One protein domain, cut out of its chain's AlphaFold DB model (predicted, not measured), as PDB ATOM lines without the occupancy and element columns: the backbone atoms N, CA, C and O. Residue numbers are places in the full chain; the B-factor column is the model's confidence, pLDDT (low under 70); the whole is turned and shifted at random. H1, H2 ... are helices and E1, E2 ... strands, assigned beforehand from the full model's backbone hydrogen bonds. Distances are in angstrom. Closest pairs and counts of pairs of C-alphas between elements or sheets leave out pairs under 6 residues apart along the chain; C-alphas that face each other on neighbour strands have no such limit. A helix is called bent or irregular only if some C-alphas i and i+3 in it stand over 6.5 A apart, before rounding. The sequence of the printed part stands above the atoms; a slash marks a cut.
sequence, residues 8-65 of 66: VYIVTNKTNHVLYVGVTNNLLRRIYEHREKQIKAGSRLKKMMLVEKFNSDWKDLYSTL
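Overview. This is residues 8 to 65 of the 66 residues of the protein "GIY-YIG domain-containing protein" of Candidatus Shapirobacteria bacterium CG06_land_8_20_14_3_00_40_12 (UniProt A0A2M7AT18). The model is an open zigzag of a strand hairpin and two helices: the antiparallel hairpin of E1 and E2 stands at one end, H1 folds back from the end of E2, and H2 turns off at the far end of H1 to make a wide V with it. Contacts between these parts are few, and residues 57 to 65, with no named element, stick out beyond H2 as a free tail. The printed part has 58 residues, with two named strands and then two named helices in the order E1, E2, H1, H2; the sheet is E1 - E2, antiparallel, and the class is mixed, helices and strands. The whole is only just loose, close to extended, with a radius of gyration of the C-alphas of 15.1 A, and its outline is flat, spanning 41 by 27 by 14 A.

Along the chain. The printed part begins with strand E1, residues 8 to 12, whose first C-alpha, that of Val 8, is at (180.287, 165.410, 147.310). Residues 13 to 18 lead to strand E2, residues 19 to 24, which measures 16.3 A from first to last C-alpha; E1 measures 13.9 A. After Asn 25 and Asn 26 comes helix H1, residues 27 to 41, the longest helix with 15 residues and 21.3 A from first to last C-alpha. It begins at C-alpha 27, at (173.809, 162.125, 142.103). Gly 42 and Ser 43 lead to helix H2, residues 44 to 54, 15.7 A from first to last C-alpha, which ends at C-alpha 54, at (159.961, 139.828, 138.354). Residues 55 to 65 follow with no named element; within them residues 62 to 64 are a short helical run.

Arrangement. E1 and E2 are a hairpin of antiparallel neighbour strands, with 148 degrees between their N-to-C directions. C-alphas that face each other are, for instance, those of Val 8 and Val 23, 4.5 A apart, and those of Thr 12 and Leu 19, 4.6 A apart. Across the pair, N 9 and O 22 are within hydrogen-bond range at 2.9 A, and so are N 20 and O 11 at 2.8 A. Between E1 and H1 the closest C-alphas are those of Tyr 9 and Leu 27, 7.8 A apart. Between E2 and H1 the closest are those of Thr 24 and Arg 30, 7.1 A apart. H1 and H2 are close but not clearly touching, with 1 pair of C-alphas within 8 A, those of Ile 39 and Lys 47 at 7.2 A. Their lines stand at a steep tilt of 60 degrees and they run opposite ways. H2 is apart from E1 and from E2. In H1 and H2 every O i to N i+4 pair is within hydrogen-bond range, and neither helix is bent.

Size, cuts and confidence. The two C-alphas farthest apart are those of Val 8 and Asp 57, at 42.0 A, while the first and last printed C-alphas, those of Val 8 and Leu 65, are 34.4 A apart. Residues 40 to 46, of which 44 to 46 belong to H2, stand free, and so do residues 57 to 65. Without these stretches the body has 42 residues and spans 39 by 25 by 11 A. The link from E1 to E2 is short, and the links from E2 to H1 and from H1 to H2 are tight. The printed part has no cut. The mean pLDDT of the printed part is 95.7, and no printed residue is under 70.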
ATOM      1  N   VAL A   8     179.775 166.509 146.486       97.81
ATOM      2  CA  VAL A   8     180.287 165.410 147.310       97.81
ATOM      3  C   VAL A   8     179.091 164.693 147.929       97.81
ATOM      4  O   VAL A   8     178.126 165.341 148.331       97.81
ATOM      5  N   TYR A   9     179.138 163.367 148.009       97.31
ATOM      6  CA  TYR A   9     178.100 162.570 148.655       97.31
ATOM      7  C   TYR A   9     178.703 161.479 149.536       97.31
ATOM      8  O   TYR A   9     179.809 160.993 149.288       97.31
ATOM      9  N   ILE A  10     177.924 161.074 150.536       97.62
ATOM     10  CA  ILE A  10     178.196 159.931 151.403       97.62
ATOM     11  C   ILE A  10     177.005 158.983 151.280       97.62
ATOM     12  O   ILE A  10     175.855 159.409 151.373       97.62
ATOM     13  N   VAL A  11     177.270 157.702 151.042       96.38
ATOM     14  CA  VAL A  11     176.259 156.637 151.032       96.38
ATOM     15  C   VAL A  11     176.734 155.470 151.872       96.38
ATOM     16  O   VAL A  11     177.920 155.338 152.162       96.38
ATOM     17  N   THR A  12     175.811 154.599 152.248       96.50
ATOM     18  CA  THR A  12     176.116 153.465 153.111       96.50
ATOM     19  C   THR A  12     175.444 152.186 152.627       96.50
ATOM     20  O   THR A  12     174.497 152.208 151.834       96.50
ATOM     21  N   ASN A  13     175.956 151.045 153.084       93.00
ATOM     22  CA  ASN A  13     175.317 149.753 152.875       93.00
ATOM     23  C   ASN A  13     174.049 149.601 153.748       93.00
ATOM     24  O   ASN A  13     173.813 150.381 154.663       93.00
ATOM     25  N   LYS A  14     173.233 148.564 153.488       91.00
ATOM     26  CA  LYS A  14     171.948 148.339 154.191       91.00
ATOM     27  C   LYS A  14     172.089 148.255 155.719       91.00
ATOM     28  O   LYS A  14     171.144 148.575 156.426       91.00
ATOM     29  N   THR A  15     173.237 147.793 156.213       96.06
ATOM     30  CA  THR A  15     173.501 147.644 157.649       96.06
ATOM     31  C   THR A  15     174.175 148.867 158.274       96.06
ATOM     32  O   THR A  15     174.477 148.834 159.455       96.06
ATOM     33  N   ASN A  16     174.400 149.947 157.520       94.38
ATOM     34  CA  ASN A  16     174.995 151.200 157.999       94.38
ATOM     35  C   ASN A  16     176.428 151.112 158.567       94.38
ATOM     36  O   ASN A  16     176.883 152.051 159.211       94.38
ATOM     37  N   HIS A  17     177.162 150.026 158.308       96.69
ATOM     38  CA  HIS A  17     178.525 149.833 158.828       96.69
ATOM     39  C   HIS A  17     179.632 150.253 157.854       96.69
ATOM     40  O   HIS A  17     180.764 150.464 158.278       96.69
ATOM     41  N   VAL A  18     179.339 150.345 156.553       95.00
ATOM     42  CA  VAL A  18     180.338 150.700 155.535       95.00
ATOM     43  C   VAL A  18     179.903 151.963 154.819       95.00
ATOM     44  O   VAL A  18     178.913 151.948 154.081       95.00
ATOM     45  N   LEU A  19     180.679 153.026 155.008       96.75
ATOM     46  CA  LEU A  19     180.488 154.308 154.345       96.75
ATOM     47  C   LEU A  19     181.302 154.375 153.052       96.75
ATOM     48  O   LEU A  19     182.466 153.986 153.003       96.75
ATOM     49  N   TYR A  20     180.684 154.928 152.017       95.62
ATOM     50  CA  TYR A  20     181.310 155.248 150.744       95.62
ATOM     51  C   TYR A  20     181.182 156.745 150.508       95.62
ATOM     52  O   TYR A  20     180.087 157.299 150.607       95.62
ATOM     53  N   VAL A  21     182.292 157.384 150.148       97.06
ATOM     54  CA  VAL A  21     182.347 158.810 149.818       97.06
ATOM     55  C   VAL A  21     182.722 158.958 148.349       97.06
ATOM     56  O   VAL A  21     183.532 158.189 147.829       97.06
ATOM     57  N   GLY A  22     182.130 159.926 147.654       96.88
ATOM     58  CA  GLY A  22     182.461 160.188 146.258       96.88
ATOM     59  C   GLY A  22     182.027 161.565 145.779       96.88
ATOM     60  O   GLY A  22     181.345 162.303 146.485       96.88
ATOM     61  N   VAL A  23     182.418 161.896 144.547       97.44
ATOM     62  CA  VAL A  23     182.086 163.163 143.884       97.44
ATOM     63  C   VAL A  23     181.367 162.882 142.569       97.44
ATOM     64  O   VAL A  23     181.688 161.921 141.866       97.44
ATOM     65  N   THR A  24     180.366 163.687 142.227       96.69
ATOM     66  CA  THR A  24     179.652 163.581 140.950       96.69
ATOM     67  C   THR A  24     178.956 164.879 140.578       96.69
ATOM     68  O   THR A  24     178.642 165.681 141.437       96.69
ATOM     69  N   ASN A  25     178.675 165.080 139.297       95.38
ATOM     70  CA  ASN A  25     177.784 166.140 138.826       95.38
ATOM     71  C   ASN A  25     176.339 165.652 138.604       95.38
ATOM     72  O   ASN A  25     175.488 166.428 138.174       95.38
ATOM     73  N   ASN A  26     176.056 164.367 138.861       95.25
ATOM     74  CA  ASN A  26     174.725 163.773 138.777       95.25
ATOM     75  C   ASN A  26     174.571 162.664 139.830       95.25
ATOM     76  O   ASN A  26     174.955 161.510 139.616       95.25
ATOM     77  N   LEU A  27     173.982 163.030 140.970       95.00
ATOM     78  CA  LEU A  27     173.809 162.125 142.103       95.00
ATOM     79  C   LEU A  27     172.923 160.923 141.760       95.00
ATOM     80  O   LEU A  27     173.313 159.795 142.046       95.00
ATOM     81  N   LEU A  28     171.781 161.139 141.095       95.75
ATOM     82  CA  LEU A  28     170.844 160.066 140.737       95.75
ATOM     83  C   LEU A  28     171.530 158.982 139.908       95.75
ATOM     84  O   LEU A  28     171.532 157.815 140.297       95.75
ATOM     85  N   ARG A  29     172.194 159.378 138.816       96.69
ATOM     86  CA  ARG A  29     172.974 158.460 137.980       96.69
ATOM     87  C   ARG A  29     174.007 157.701 138.813       96.69
ATOM     88  O   ARG A  29     174.121 156.486 138.675       96.69
ATOM     89  N   ARG A  30     174.735 158.384 139.705       97.19
ATOM     90  CA  ARG A  30     175.736 157.728 140.560       97.19
ATOM     91  C   ARG A  30     175.135 156.664 141.471       97.19
ATOM     92  O   ARG A  30     175.733 155.600 141.608       97.19
ATOM     93  N   ILE A  31     173.981 156.937 142.078       96.25
ATOM     94  CA  ILE A  31     173.280 155.976 142.935       96.25
ATOM     95  C   ILE A  31     172.835 154.750 142.130       96.25
ATOM     96  O   ILE A  31     173.046 153.628 142.595       96.25
ATOM     97  N   TYR A  32     172.293 154.933 140.919       97.19
ATOM     98  CA  TYR A  32     171.941 153.811 140.040       97.19
ATOM     99  C   TYR A  32     173.155 152.941 139.715       97.19
ATOM    100  O   TYR A  32     173.109 151.730 139.913       97.19
ATOM    101  N   GLU A  33     174.274 153.552 139.321       97.00
ATOM    102  CA  GLU A  33     175.499 152.809 139.010       97.00
ATOM    103  C   GLU A  33     176.030 152.009 140.219       97.00
ATOM    104  O   GLU A  33     176.529 150.894 140.055       97.00
ATOM    105  N   HIS A  34     175.902 152.532 141.447       95.50
ATOM    106  CA  HIS A  34     176.241 151.784 142.668       95.50
ATOM    107  C   HIS A  34     175.322 150.576 142.881       95.50
ATOM    108  O   HIS A  34     175.808 149.485 143.182       95.50
ATOM    109  N   ARG A  35     174.006 150.735 142.686       94.38
ATOM    110  CA  ARG A  35     173.029 149.636 142.798       94.38
ATOM    111  C   ARG A  35     173.278 148.542 141.763       94.38
ATOM    112  O   ARG A  35     173.287 147.364 142.113       94.38
ATOM    113  N   GLU A  36     173.536 148.915 140.513       96.19
ATOM    114  CA  GLU A  36     173.844 147.950 139.458       96.19
ATOM    115  C   GLU A  36     175.100 147.136 139.771       96.19
ATOM    116  O   GLU A  36     175.100 145.911 139.633       96.19
ATOM    117  N   LYS A  37     176.171 147.792 140.239       94.75
ATOM    118  CA  LYS A  37     177.405 147.105 140.649       94.75
ATOM    119  C   LYS A  37     177.155 146.119 141.789       94.75
ATOM    120  O   LYS A  37     177.670 145.003 141.737       94.75
ATOM    121  N   GLN A  38     176.327 146.486 142.773       93.25
ATOM    122  CA  GLN A  38     175.930 145.582 143.860       93.25
ATOM    123  C   GLN A  38     175.204 144.332 143.341       93.25
ATOM    124  O   GLN A  38     175.493 143.229 143.799       93.25
ATOM    125  N   ILE A  39     174.291 144.480 142.375       94.75
ATOM    126  CA  ILE A  39     173.566 143.347 141.777       94.75
ATOM    127  C   ILE A  39     174.524 142.452 140.980       94.75
ATOM    128  O   ILE A  39     174.499 141.231 141.142       94.75
ATOM    129  N   LYS A  40     175.407 143.044 140.163       94.38
ATOM    130  CA  LYS A  40     176.393 142.308 139.350       94.38
ATOM    131  C   LYS A  40     177.336 141.468 140.218       94.38
ATOM    132  O   LYS A  40     177.518 140.283 139.928       94.38
ATOM    133  N   ALA A  41     177.851 142.058 141.300       94.56
ATOM    134  CA  ALA A  41     178.715 141.401 142.284       94.56
ATOM    135  C   ALA A  41     177.974 140.407 143.206       94.56
ATOM    136  O   ALA A  41     178.608 139.638 143.925       94.56
ATOM    137  N   GLY A  42     176.638 140.406 143.203       93.62
ATOM    138  CA  GLY A  42     175.829 139.469 143.975       93.62
ATOM    139  C   GLY A  42     175.967 138.014 143.508       93.62
ATOM    140  O   GLY A  42     176.323 137.726 142.359       93.62
ATOM    141  N   SER A  43     175.635 137.075 144.399       97.19
ATOM    142  CA  SER A  43     175.670 135.641 144.088       97.19
ATOM    143  C   SER A  43     174.697 135.276 142.964       97.19
ATOM    144  O   SER A  43     173.670 135.930 142.758       97.19
ATOM    145  N   ARG A  44     174.998 134.192 142.238       96.56
ATOM    146  CA  ARG A  44     174.118 133.683 141.174       96.56
ATOM    147  C   ARG A  44     172.715 133.368 141.700       96.56
ATOM    148  O   ARG A  44     171.747 133.772 141.070       96.56
ATOM    149  N   LEU A  45     172.617 132.764 142.886       97.38
ATOM    150  CA  LEU A  45     171.341 132.466 143.539       97.38
ATOM    151  C   LEU A  45     170.496 133.730 143.769       97.38
ATOM    152  O   LEU A  45     169.325 133.754 143.413       97.38
ATOM    153  N   LYS A  46     171.094 134.811 144.293       96.31
ATOM    154  CA  LYS A  46     170.383 136.087 144.499       96.31
ATOM    155  C   LYS A  46     169.894 136.692 143.186       96.31
ATOM    156  O   LYS A  46     168.802 137.249 143.145       96.31
ATOM    157  N   LYS A  47     170.690 136.577 142.118       95.62
ATOM    158  CA  LYS A  47     170.297 137.033 140.777       95.62
ATOM    159  C   LYS A  47     169.128 136.212 140.229       95.62
ATOM    160  O   LYS A  47     168.180 136.805 139.738       95.62
ATOM    161  N   MET A  48     169.152 134.886 140.380       96.88
ATOM    162  CA  MET A  48     168.035 134.020 139.980       96.88
ATOM    163  C   MET A  48     166.757 134.336 140.758       96.88
ATOM    164  O   MET A  48     165.722 134.519 140.140       96.88
ATOM    165  N   MET A  49     166.833 134.494 142.085       97.00
ATOM    166  CA  MET A  49     165.676 134.901 142.900       97.00
ATOM    167  C   MET A  49     165.093 136.247 142.455       97.00
ATOM    168  O   MET A  49     163.883 136.447 142.507       97.00
ATOM    169  N   LEU A  50     165.951 137.187 142.044       95.69
ATOM    170  CA  LEU A  50     165.505 138.474 141.526       95.69
ATOM    171  C   LEU A  50     164.769 138.305 140.191       95.69
ATOM    172  O   LEU A  50     163.696 138.875 140.038       95.69
ATOM    173  N   VAL A  51     165.319 137.519 139.260       95.94
ATOM    174  CA  VAL A  51     164.662 137.216 137.977       95.94
ATOM    175  C   VAL A  51     163.328 136.526 138.220       95.94
ATOM    176  O   VAL A  51     162.321 137.023 137.746       95.94
ATOM    177  N   GLU A  52     163.293 135.477 139.038       97.62
ATOM    178  CA  GLU A  52     162.075 134.721 139.342       97.62
ATOM    179  C   GLU A  52     160.972 135.609 139.934       97.62
ATOM    180  O   GLU A  52     159.806 135.502 139.576       97.62
ATOM    181  N   LYS A  53     161.344 136.562 140.799       97.19
ATOM    182  CA  LYS A  53     160.392 137.502 141.402       97.19
ATOM    183  C   LYS A  53     159.724 138.435 140.382       97.19
ATOM    184  O   LYS A  53     158.605 138.878 140.627       97.19
ATOM    185  N   PHE A  54     160.417 138.802 139.305       95.62
ATOM    186  CA  PHE A  54     159.961 139.828 138.354       95.62
ATOM    187  C   PHE A  54     159.599 139.281 136.964       95.62
ATOM    188  O   PHE A  54     158.846 139.922 136.239       95.62
ATOM    189  N   ASN A  55     160.133 138.123 136.588       96.44
ATOM    190  CA  ASN A  55     159.955 137.444 135.308       96.44
ATOM    191  C   ASN A  55     159.960 135.922 135.543       96.44
ATOM    192  O   ASN A  55     160.846 135.216 135.063       96.44
ATOM    193  N   SER A  56     158.984 135.435 136.315       96.12
ATOM    194  CA  SER A  56     158.826 134.013 136.671       96.12
ATOM    195  C   SER A  56     158.646 133.098 135.458       96.12
ATOM    196  O   SER A  56     159.044 131.942 135.482       96.12
ATOM    197  N   ASP A  57     158.082 133.622 134.368       96.19
ATOM    198  CA  ASP A  57     157.873 132.877 133.121       96.19
ATOM    199  C   ASP A  57     159.141 132.807 132.251       96.19
ATOM    200  O   ASP A  57     159.102 132.251 131.155       96.19
ATOM    201  N   TRP A  58     160.247 133.426 132.685       95.31
ATOM    202  CA  TRP A  58     161.501 133.516 131.928       95.31
ATOM    203  C   TRP A  58     161.298 134.010 130.487       95.31
ATOM    204  O   TRP A  58     161.962 133.550 129.558       95.31
ATOM    205  N   LYS A  59     160.385 134.973 130.295       95.62
ATOM    206  CA  LYS A  59     160.125 135.566 128.978       95.62
ATOM    207  C   LYS A  59     161.405 136.198 128.458       95.62
ATOM    208  O   LYS A  59     162.037 136.979 129.175       95.62
ATOM    209  N   ASP A  60     161.763 135.875 127.220       95.19
ATOM    210  CA  ASP A  60     162.797 136.609 126.506       95.19
ATOM    211  C   ASP A  60     162.248 137.993 126.149       95.19
ATOM    212  O   ASP A  60     161.238 138.123 125.458       95.19
ATOM    213  N   LEU A  61     162.895 139.028 126.682       93.38
ATOM    214  CA  LEU A  61     162.491 140.418 126.512       93.38
ATOM    215  C   LEU A  61     163.329 141.138 125.452       93.38
ATOM    216  O   LEU A  61     163.107 142.326 125.234       93.38
ATOM    217  N   TYR A  62     164.282 140.471 124.788       94.19
ATOM    218  CA  TYR A  62     165.175 141.131 123.828       94.19
ATOM    219  C   TYR A  62     164.409 141.842 122.705       94.19
ATOM    220  O   TYR A  62     164.702 142.992 122.389       94.19
ATOM    221  N   SER A  63     163.363 141.204 122.177       94.44
ATOM    222  CA  SER A  63     162.500 141.771 121.133       94.44
ATOM    223  C   SER A  63     161.741 143.031 121.563       94.44
ATOM    224  O   SER A  63     161.292 143.779 120.706       94.44
ATOM    225  N   THR A  64     161.600 143.288 122.868       94.25
ATOM    226  CA  THR A  64     160.915 144.485 123.399       94.25
ATOM    227  C   THR A  64     161.811 145.722 123.474       94.25
ATOM    228  O   THR A  64     161.320 146.818 123.728       94.25
ATOM    229  N   LEU A  65     163.124 145.550 123.301       91.19
ATOM    230  CA  LEU A  65     164.122 146.618 123.408       91.19
ATOM    231  C   LEU A  65     164.490 147.246 122.055       91.19
ATOM    232  O   LEU A  65     165.291 148.182 122.038       91.19
TER     233      LEU A  65